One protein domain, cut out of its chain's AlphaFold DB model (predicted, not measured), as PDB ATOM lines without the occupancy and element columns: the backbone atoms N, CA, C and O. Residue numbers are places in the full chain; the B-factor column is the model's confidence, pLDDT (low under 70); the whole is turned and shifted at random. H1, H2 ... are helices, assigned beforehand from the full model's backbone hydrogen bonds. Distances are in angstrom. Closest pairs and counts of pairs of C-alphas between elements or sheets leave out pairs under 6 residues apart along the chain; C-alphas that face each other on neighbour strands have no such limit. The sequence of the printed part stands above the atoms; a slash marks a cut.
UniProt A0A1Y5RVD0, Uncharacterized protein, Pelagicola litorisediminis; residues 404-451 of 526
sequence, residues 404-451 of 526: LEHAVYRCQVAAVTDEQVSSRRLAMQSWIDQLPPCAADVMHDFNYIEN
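What this domain is: This is residues 404 to 451 of the 526 residues of an uncharacterized protein of Pelagicola litorisediminis (UniProt A0A1Y5RVD0). One long helix, H2, runs along the length of a short rod, and two shorter helices, H1 and H4, sit side by side along one flank of it. H1 packs on the middle of H2 about perpendicular to it, H4 packs on H1 and only comes close to H2, and the small helix H3 lies at the far end, where the backbone folds back from H2 toward H4. The printed part has 48 residues with four named helices, in the order H1, H2, H3, H4, and no named strand; the class is all helix. The whole is compact, with a radius of gyration of the C-alphas of 10.7 A, and its C-alphas span 34 by 16 by 14 A.

Where its parts are: Find C-alpha 404 at (8.076, 15.048, 98.604); there H1 begins, and it runs through residues 404 to 411 over 10.3 A. Go on past the link to C-alpha 418 at (15.735, 26.615, 90.557), where H2 begins; it takes in residues 418 to 433 and is the longest helix, 22.6 A from first to last C-alpha. Next look at H3, residues 437 to 440, 5.4 A long. H4 follows with residues 443 to 451, 10.9 A long, and ends at C-alpha 451 at (4.031, 10.504, 86.731).

How they stand to each other: Start at H1, which touches both H2 and H4. Its closest C-alphas to H2 are those of Val 408 and Arg 425, 6.4 A apart, and the lines of the two helices are about perpendicular at 79 degrees. H2 touches H1 with residues 424 to 429 alone. H1 and H4 touch at a steep tilt of 38 degrees and run the same way; look for their closest C-alphas at Cys 411 and Asn 451, 6.2 A apart. Near the last residues of H2, the C-alphas of Ile 432 and Met 443 are the closest of H2 and H4, 7.3 A apart: these helices are close but not clearly touching. They run opposite ways at a steep tilt of 69.7 degrees, only just short of about perpendicular. H3 is close to H2 but not clearly touching, with the C-alphas of Ile 432 and Ala 440 closest at 7.5 A. H3 is also close to H4 but not clearly touching, with the C-alphas of Ala 439 and Phe 446 closest at 7.3 A. H1 and H3 are apart. In the backbones of H1, H2 and H4 every O i to N i+4 pair is within hydrogen-bond range; H3 is too short for such a pair.

The domain as a whole: Compare C-alphas 417 and 438 for the greatest distance in the domain, 33.8 A between Thr 417 and Cys 438. The first and last printed C-alphas, those of Leu 404 and Asn 451, are 13.3 A apart. The printed part has no cut. The link from H1 to H2 is short, with 6 residues, and the links from H2 to H3 and from H3 to H4 are tight, with 3 and 2 residues. The mean pLDDT of the printed part is 93.4, and no printed residue is under 70.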
ATOM      1  N   LEU A 404       8.350  14.206  99.764       92.88
ATOM      2  CA  LEU A 404       8.076  15.048  98.604       92.88
ATOM      3  C   LEU A 404       9.328  15.213  97.738       92.88
ATOM      4  O   LEU A 404       9.274  14.992  96.530       92.88
ATOM      5  N   GLU A 405      10.476  15.516  98.346       92.19
ATOM      6  CA  GLU A 405      11.747  15.648  97.618       92.19
ATOM      7  C   GLU A 405      12.157  14.342  96.944       92.19
ATOM      8  O   GLU A 405      12.572  14.327  95.782       92.19
ATOM      9  N   HIS A 406      11.990  13.217  97.642       93.12
ATOM     10  CA  HIS A 406      12.248  11.913  97.041       93.12
ATOM     11  C   HIS A 406      11.302  11.639  95.870       93.12
ATOM     12  O   HIS A 406      11.752  11.158  94.830       93.12
ATOM     13  N   ALA A 407      10.012  11.960  96.006       93.38
ATOM     14  CA  ALA A 407       9.038  11.809  94.931       93.38
ATOM     15  C   ALA A 407       9.387  12.673  93.709       93.38
ATOM     16  O   ALA A 407       9.388  12.144  92.598       93.38
ATOM     17  N   VAL A 408       9.760  13.944  93.889       93.25
ATOM     18  CA  VAL A 408      10.192  14.837  92.794       93.25
ATOM     19  C   VAL A 408      11.453  14.299  92.115       93.25
ATOM     20  O   VAL A 408      11.482  14.157  90.890       93.25
ATOM     21  N   TYR A 409      12.471  13.917  92.891       91.56
ATOM     22  CA  TYR A 409      13.708  13.337  92.361       91.56
ATOM     23  C   TYR A 409      13.439  12.072  91.538       91.56
ATOM     24  O   TYR A 409      13.972  11.884  90.440       91.56
ATOM     25  N   ARG A 410      12.591  11.185  92.064       91.62
ATOM     26  CA  ARG A 410      12.215   9.942  91.396       91.62
ATOM     27  C   ARG A 410      11.276  10.169  90.219       91.62
ATOM     28  O   ARG A 410      11.369   9.431  89.253       91.62
ATOM     29  N   CYS A 411      10.461  11.213  90.213       89.88
ATOM     30  CA  CYS A 411       9.652  11.548  89.048       89.88
ATOM     31  C   CYS A 411      10.513  11.712  87.780       89.88
ATOM     32  O   CYS A 411       9.997  11.531  86.680       89.88
ATOM     33  N   GLN A 412      11.814  12.029  87.937       88.25
ATOM     34  CA  GLN A 412      12.768  12.239  86.841       88.25
ATOM     35  C   GLN A 412      12.235  13.252  85.820       88.25
ATOM     36  O   GLN A 412      12.478  13.153  84.618       88.25
ATOM     37  N   VAL A 413      11.477  14.229  86.312       90.56
ATOM     38  CA  VAL A 413      10.926  15.315  85.516       90.56
ATOM     39  C   VAL A 413      12.035  16.309  85.188       90.56
ATOM     40  O   VAL A 413      12.881  16.616  86.029       90.56
ATOM     41  N   ALA A 414      12.057  16.799  83.954       90.06
ATOM     42  CA  ALA A 414      13.089  17.734  83.539       90.06
ATOM     43  C   ALA A 414      12.953  19.091  84.254       90.06
ATOM     44  O   ALA A 414      11.876  19.702  84.279       90.06
ATOM     45  N   ALA A 415      14.076  19.556  84.808       88.94
ATOM     46  CA  ALA A 415      14.259  20.879  85.392       88.94
ATOM     47  C   ALA A 415      15.725  21.314  85.222       88.94
ATOM     48  O   ALA A 415      16.650  20.527  85.445       88.94
ATOM     49  N   VAL A 416      15.941  22.558  84.796       87.94
ATOM     50  CA  VAL A 416      17.270  23.149  84.573       87.94
ATOM     51  C   VAL A 416      17.518  24.425  85.376       87.94
ATOM     52  O   VAL A 416      18.677  24.815  85.505       87.94
ATOM     53  N   THR A 417      16.475  25.040  85.937       89.50
ATOM     54  CA  THR A 417      16.561  26.218  86.816       89.50
ATOM     55  C   THR A 417      15.932  25.944  88.185       89.50
ATOM     56  O   THR A 417      15.067  25.077  88.313       89.50
ATOM     57  N   ASP A 418      16.317  26.715  89.206       90.81
ATOM     58  CA  ASP A 418      15.735  26.615  90.557       90.81
ATOM     59  C   ASP A 418      14.231  26.940  90.576       90.81
ATOM     60  O   ASP A 418      13.457  26.350  91.334       90.81
ATOM     61  N   GLU A 419      13.793  27.844  89.697       92.00
ATOM     62  CA  GLU A 419      12.379  28.162  89.488       92.00
ATOM     63  C   GLU A 419      11.611  26.946  88.955       92.00
ATOM     64  O   GLU A 419      10.559  26.595  89.488       92.00
ATOM     65  N   GLN A 420      12.166  26.238  87.965       91.25
ATOM     66  CA  GLN A 420      11.565  25.004  87.462       91.25
ATOM     67  C   GLN A 420      11.530  23.924  88.542       91.25
ATOM     68  O   GLN A 420      10.499  23.280  88.699       91.25
ATOM     69  N   VAL A 421      12.605  23.746  89.318       91.12
ATOM     70  CA  VAL A 421      12.621  22.803  90.454       91.12
ATOM     71  C   VAL A 421      11.494  23.126  91.441       91.12
ATOM     72  O   VAL A 421      10.742  22.232  91.831       91.12
ATOM     73  N   SER A 422      11.311  24.406  91.770       93.38
ATOM     74  CA  SER A 422      10.231  24.874  92.647       93.38
ATOM     75  C   SER A 422       8.844  24.605  92.046       93.38
ATOM     76  O   SER A 422       7.971  24.077  92.734       93.38
ATOM     77  N   SER A 423       8.658  24.871  90.748       94.00
ATOM     78  CA  SER A 423       7.437  24.525  89.999       94.00
ATOM     79  C   SER A 423       7.144  23.018  90.059       94.00
ATOM     80  O   SER A 423       6.008  22.622  90.323       94.00
ATOM     81  N   ARG A 424       8.156  22.145  89.925       94.44
ATOM     82  CA  ARG A 424       7.971  20.683  90.048       94.44
ATOM     83  C   ARG A 424       7.583  20.244  91.448       94.44
ATOM     84  O   ARG A 424       6.753  19.346  91.574       94.44
ATOM     85  N   ARG A 425       8.134  20.875  92.487       95.56
ATOM     86  CA  ARG A 425       7.725  20.614  93.873       95.56
ATOM     87  C   ARG A 425       6.255  20.981  94.091       95.56
ATOM     88  O   ARG A 425       5.521  20.185  94.668       95.56
ATOM     89  N   LEU A 426       5.810  22.127  93.572       96.25
ATOM     90  CA  LEU A 426       4.405  22.549  93.646       96.25
ATOM     91  C   LEU A 426       3.473  21.627  92.849       96.25
ATOM     92  O   LEU A 426       2.421  21.245  93.356       96.25
ATOM     93  N   ALA A 427       3.863  21.229  91.637       96.19
ATOM     94  CA  ALA A 427       3.090  20.295  90.821       96.19
ATOM     95  C   ALA A 427       2.956  18.922  91.498       96.19
ATOM     96  O   ALA A 427       1.863  18.363  91.544       96.19
ATOM     97  N   MET A 428       4.045  18.414  92.084       97.12
ATOM     98  CA  MET A 428       4.027  17.169  92.849       97.12
ATOM     99  C   MET A 428       3.121  17.275  94.078       97.12
ATOM    100  O   MET A 428       2.325  16.373  94.309       97.12
ATOM    101  N   GLN A 429       3.193  18.374  94.836       97.00
ATOM    102  CA  GLN A 429       2.305  18.586  95.982       97.00
ATOM    103  C   GLN A 429       0.835  18.625  95.549       97.00
ATOM    104  O   GLN A 429       0.020  17.914  96.118       97.00
ATOM    105  N   SER A 430       0.514  19.376  94.491       96.50
ATOM    106  CA  SER A 430      -0.845  19.448  93.940       96.50
ATOM    107  C   SER A 430      -1.367  18.078  93.493       96.50
ATOM    108  O   SER A 430      -2.540  17.767  93.686       96.50
ATOM    109  N   TRP A 431      -0.505  17.237  92.918       96.62
ATOM    110  CA  TRP A 431      -0.858  15.861  92.573       96.62
ATOM    111  C   TRP A 431      -1.075  14.987  93.822       96.62
ATOM    112  O   TRP A 431      -2.058  14.249  93.867       96.62
ATOM    113  N   ILE A 432      -0.223  15.099  94.850       96.00
ATOM    114  CA  ILE A 432      -0.398  14.390  96.133       96.00
ATOM    115  C   ILE A 432      -1.729  14.778  96.786       96.00
ATOM    116  O   ILE A 432      -2.454  13.900  97.245       96.00
ATOM    117  N   ASP A 433      -2.081  16.064  96.782       95.38
ATOM    118  CA  ASP A 433      -3.314  16.579  97.391       95.38
ATOM    119  C   ASP A 433      -4.588  16.031  96.715       95.38
ATOM    120  O   ASP A 433      -5.668  16.047  97.304       95.38
ATOM    121  N   GLN A 434      -4.469  15.529  95.481       94.31
ATOM    122  CA  GLN A 434      -5.552  14.891  94.724       94.31
ATOM    123  C   GLN A 434      -5.624  13.372  94.928       94.31
ATOM    124  O   GLN A 434      -6.556  12.728  94.430       94.31
ATOM    125  N   LEU A 435      -4.652  12.766  95.616       95.12
ATOM    126  CA  LEU A 435      -4.709  11.347  95.945       95.12
ATOM    127  C   LEU A 435      -5.791  11.102  97.005       95.12
ATOM    128  O   LEU A 435      -5.891  11.847  97.983       95.12
ATOM    129  N   PRO A 436      -6.598  10.037  96.869       93.75
ATOM    130  CA  PRO A 436      -7.499   9.651  97.942       93.75
ATOM    131  C   PRO A 436      -6.696   9.193  99.171       93.75
ATOM    132  O   PRO A 436      -5.572   8.704  99.020       93.75
ATOM    133  N   PRO A 437      -7.267   9.270 100.389       91.81
ATOM    134  CA  PRO A 437      -6.545   8.957 101.624       91.81
ATOM    135  C   PRO A 437      -5.848   7.589 101.630       91.81
ATOM    136  O   PRO A 437      -4.743   7.471 102.148       91.81
ATOM    137  N   CYS A 438      -6.442   6.570 101.002       89.81
ATOM    138  CA  CYS A 438      -5.854   5.232 100.914       89.81
ATOM    139  C   CYS A 438      -4.560   5.168 100.088       89.81
ATOM    140  O   CYS A 438      -3.757   4.260 100.280       89.81
ATOM    141  N   ALA A 439      -4.346   6.116  99.172       93.12
ATOM    142  CA  ALA A 439      -3.167   6.175  98.318       93.12
ATOM    143  C   ALA A 439      -2.013   6.973  98.948       93.12
ATOM    144  O   ALA A 439      -0.888   6.885  98.456       93.12
ATOM    145  N   ALA A 440      -2.260   7.720 100.033       88.94
ATOM    146  CA  ALA A 440      -1.245   8.547 100.687       88.94
ATOM    147  C   ALA A 440      -0.060   7.703 101.186       88.94
ATOM    148  O   ALA A 440       1.097   8.012 100.894       88.94
ATOM    149  N   ASP A 441      -0.351   6.575 101.838       88.12
ATOM    150  CA  ASP A 441       0.673   5.673 102.373       88.12
ATOM    151  C   ASP A 441       1.465   4.953 101.284       88.12
ATOM    152  O   ASP A 441       2.541   4.443 101.559       88.12
ATOM    153  N   VAL A 442       0.975   4.921 100.043       93.25
ATOM    154  CA  VAL A 442       1.624   4.274  98.893       93.25
ATOM    155  C   VAL A 442       1.931   5.271  97.774       93.25
ATOM    156  O   VAL A 442       2.109   4.891  96.615       93.25
ATOM    157  N   MET A 443       2.063   6.559  98.114       95.38
ATOM    158  CA  MET A 443       2.223   7.639  97.136       95.38
ATOM    159  C   MET A 443       3.418   7.438  96.193       95.38
ATOM    160  O   MET A 443       3.384   7.870  95.048       95.38
ATOM    161  N   HIS A 444       4.487   6.762  96.625       96.50
ATOM    162  CA  HIS A 444       5.644   6.501  95.764       96.50
ATOM    163  C   HIS A 444       5.347   5.492  94.651       96.50
ATOM    164  O   HIS A 444       5.914   5.611  93.562       96.50
ATOM    165  N   ASP A 445       4.460   4.531  94.911       96.69
ATOM    166  CA  ASP A 445       3.986   3.587  93.901       96.69
ATOM    167  C   ASP A 445       3.062   4.315  92.907       96.69
ATOM    168  O   ASP A 445       3.234   4.175  91.696       96.69
ATOM    169  N   PHE A 446       2.180   5.193  93.399       97.00
ATOM    170  CA  PHE A 446       1.349   6.064  92.560       97.00
ATOM    171  C   PHE A 446       2.166   7.034  91.702       97.00
ATOM    172  O   PHE A 446       1.915   7.176  90.508       97.00
ATOM    173  N   ASN A 447       3.203   7.651  92.269       97.25
ATOM    174  CA  ASN A 447       4.086   8.556  91.539       97.25
ATOM    175  C   ASN A 447       4.774   7.818  90.384       97.25
ATOM    176  O   ASN A 447       4.875   8.329  89.269       97.25
ATOM    177  N   TYR A 448       5.198   6.576  90.622       96.81
ATOM    178  CA  TYR A 448       5.768   5.757  89.565       96.81
ATOM    179  C   TYR A 448       4.762   5.488  88.440       96.81
ATOM    180  O   TYR A 448       5.098   5.724  87.279       96.81
ATOM    181  N   ILE A 449       3.543   5.041  88.754       96.94
ATOM    182  CA  ILE A 449       2.575   4.649  87.716       96.94
ATOM    183  C   ILE A 449       1.894   5.831  87.018       96.94
ATOM    184  O   ILE A 449       1.540   5.687  85.855       96.94
ATOM    185  N   GLU A 450       1.747   6.991  87.668       96.88
ATOM    186  CA  GLU A 450       1.026   8.148  87.104       96.88
ATOM    187  C   GLU A 450       1.937   9.244  86.556       96.88
ATOM    188  O   GLU A 450       1.563   9.928  85.607       96.88
ATOM    189  N   ASN A 451       3.143   9.404  87.104       95.69
ATOM    190  CA  ASN A 451       4.031  10.504  86.731       95.69
ATOM    191  C   ASN A 451       5.298  10.032  86.013       95.69
ATOM    192  O   ASN A 451       5.821  10.766  85.171       95.69
TER     193      ASN A 451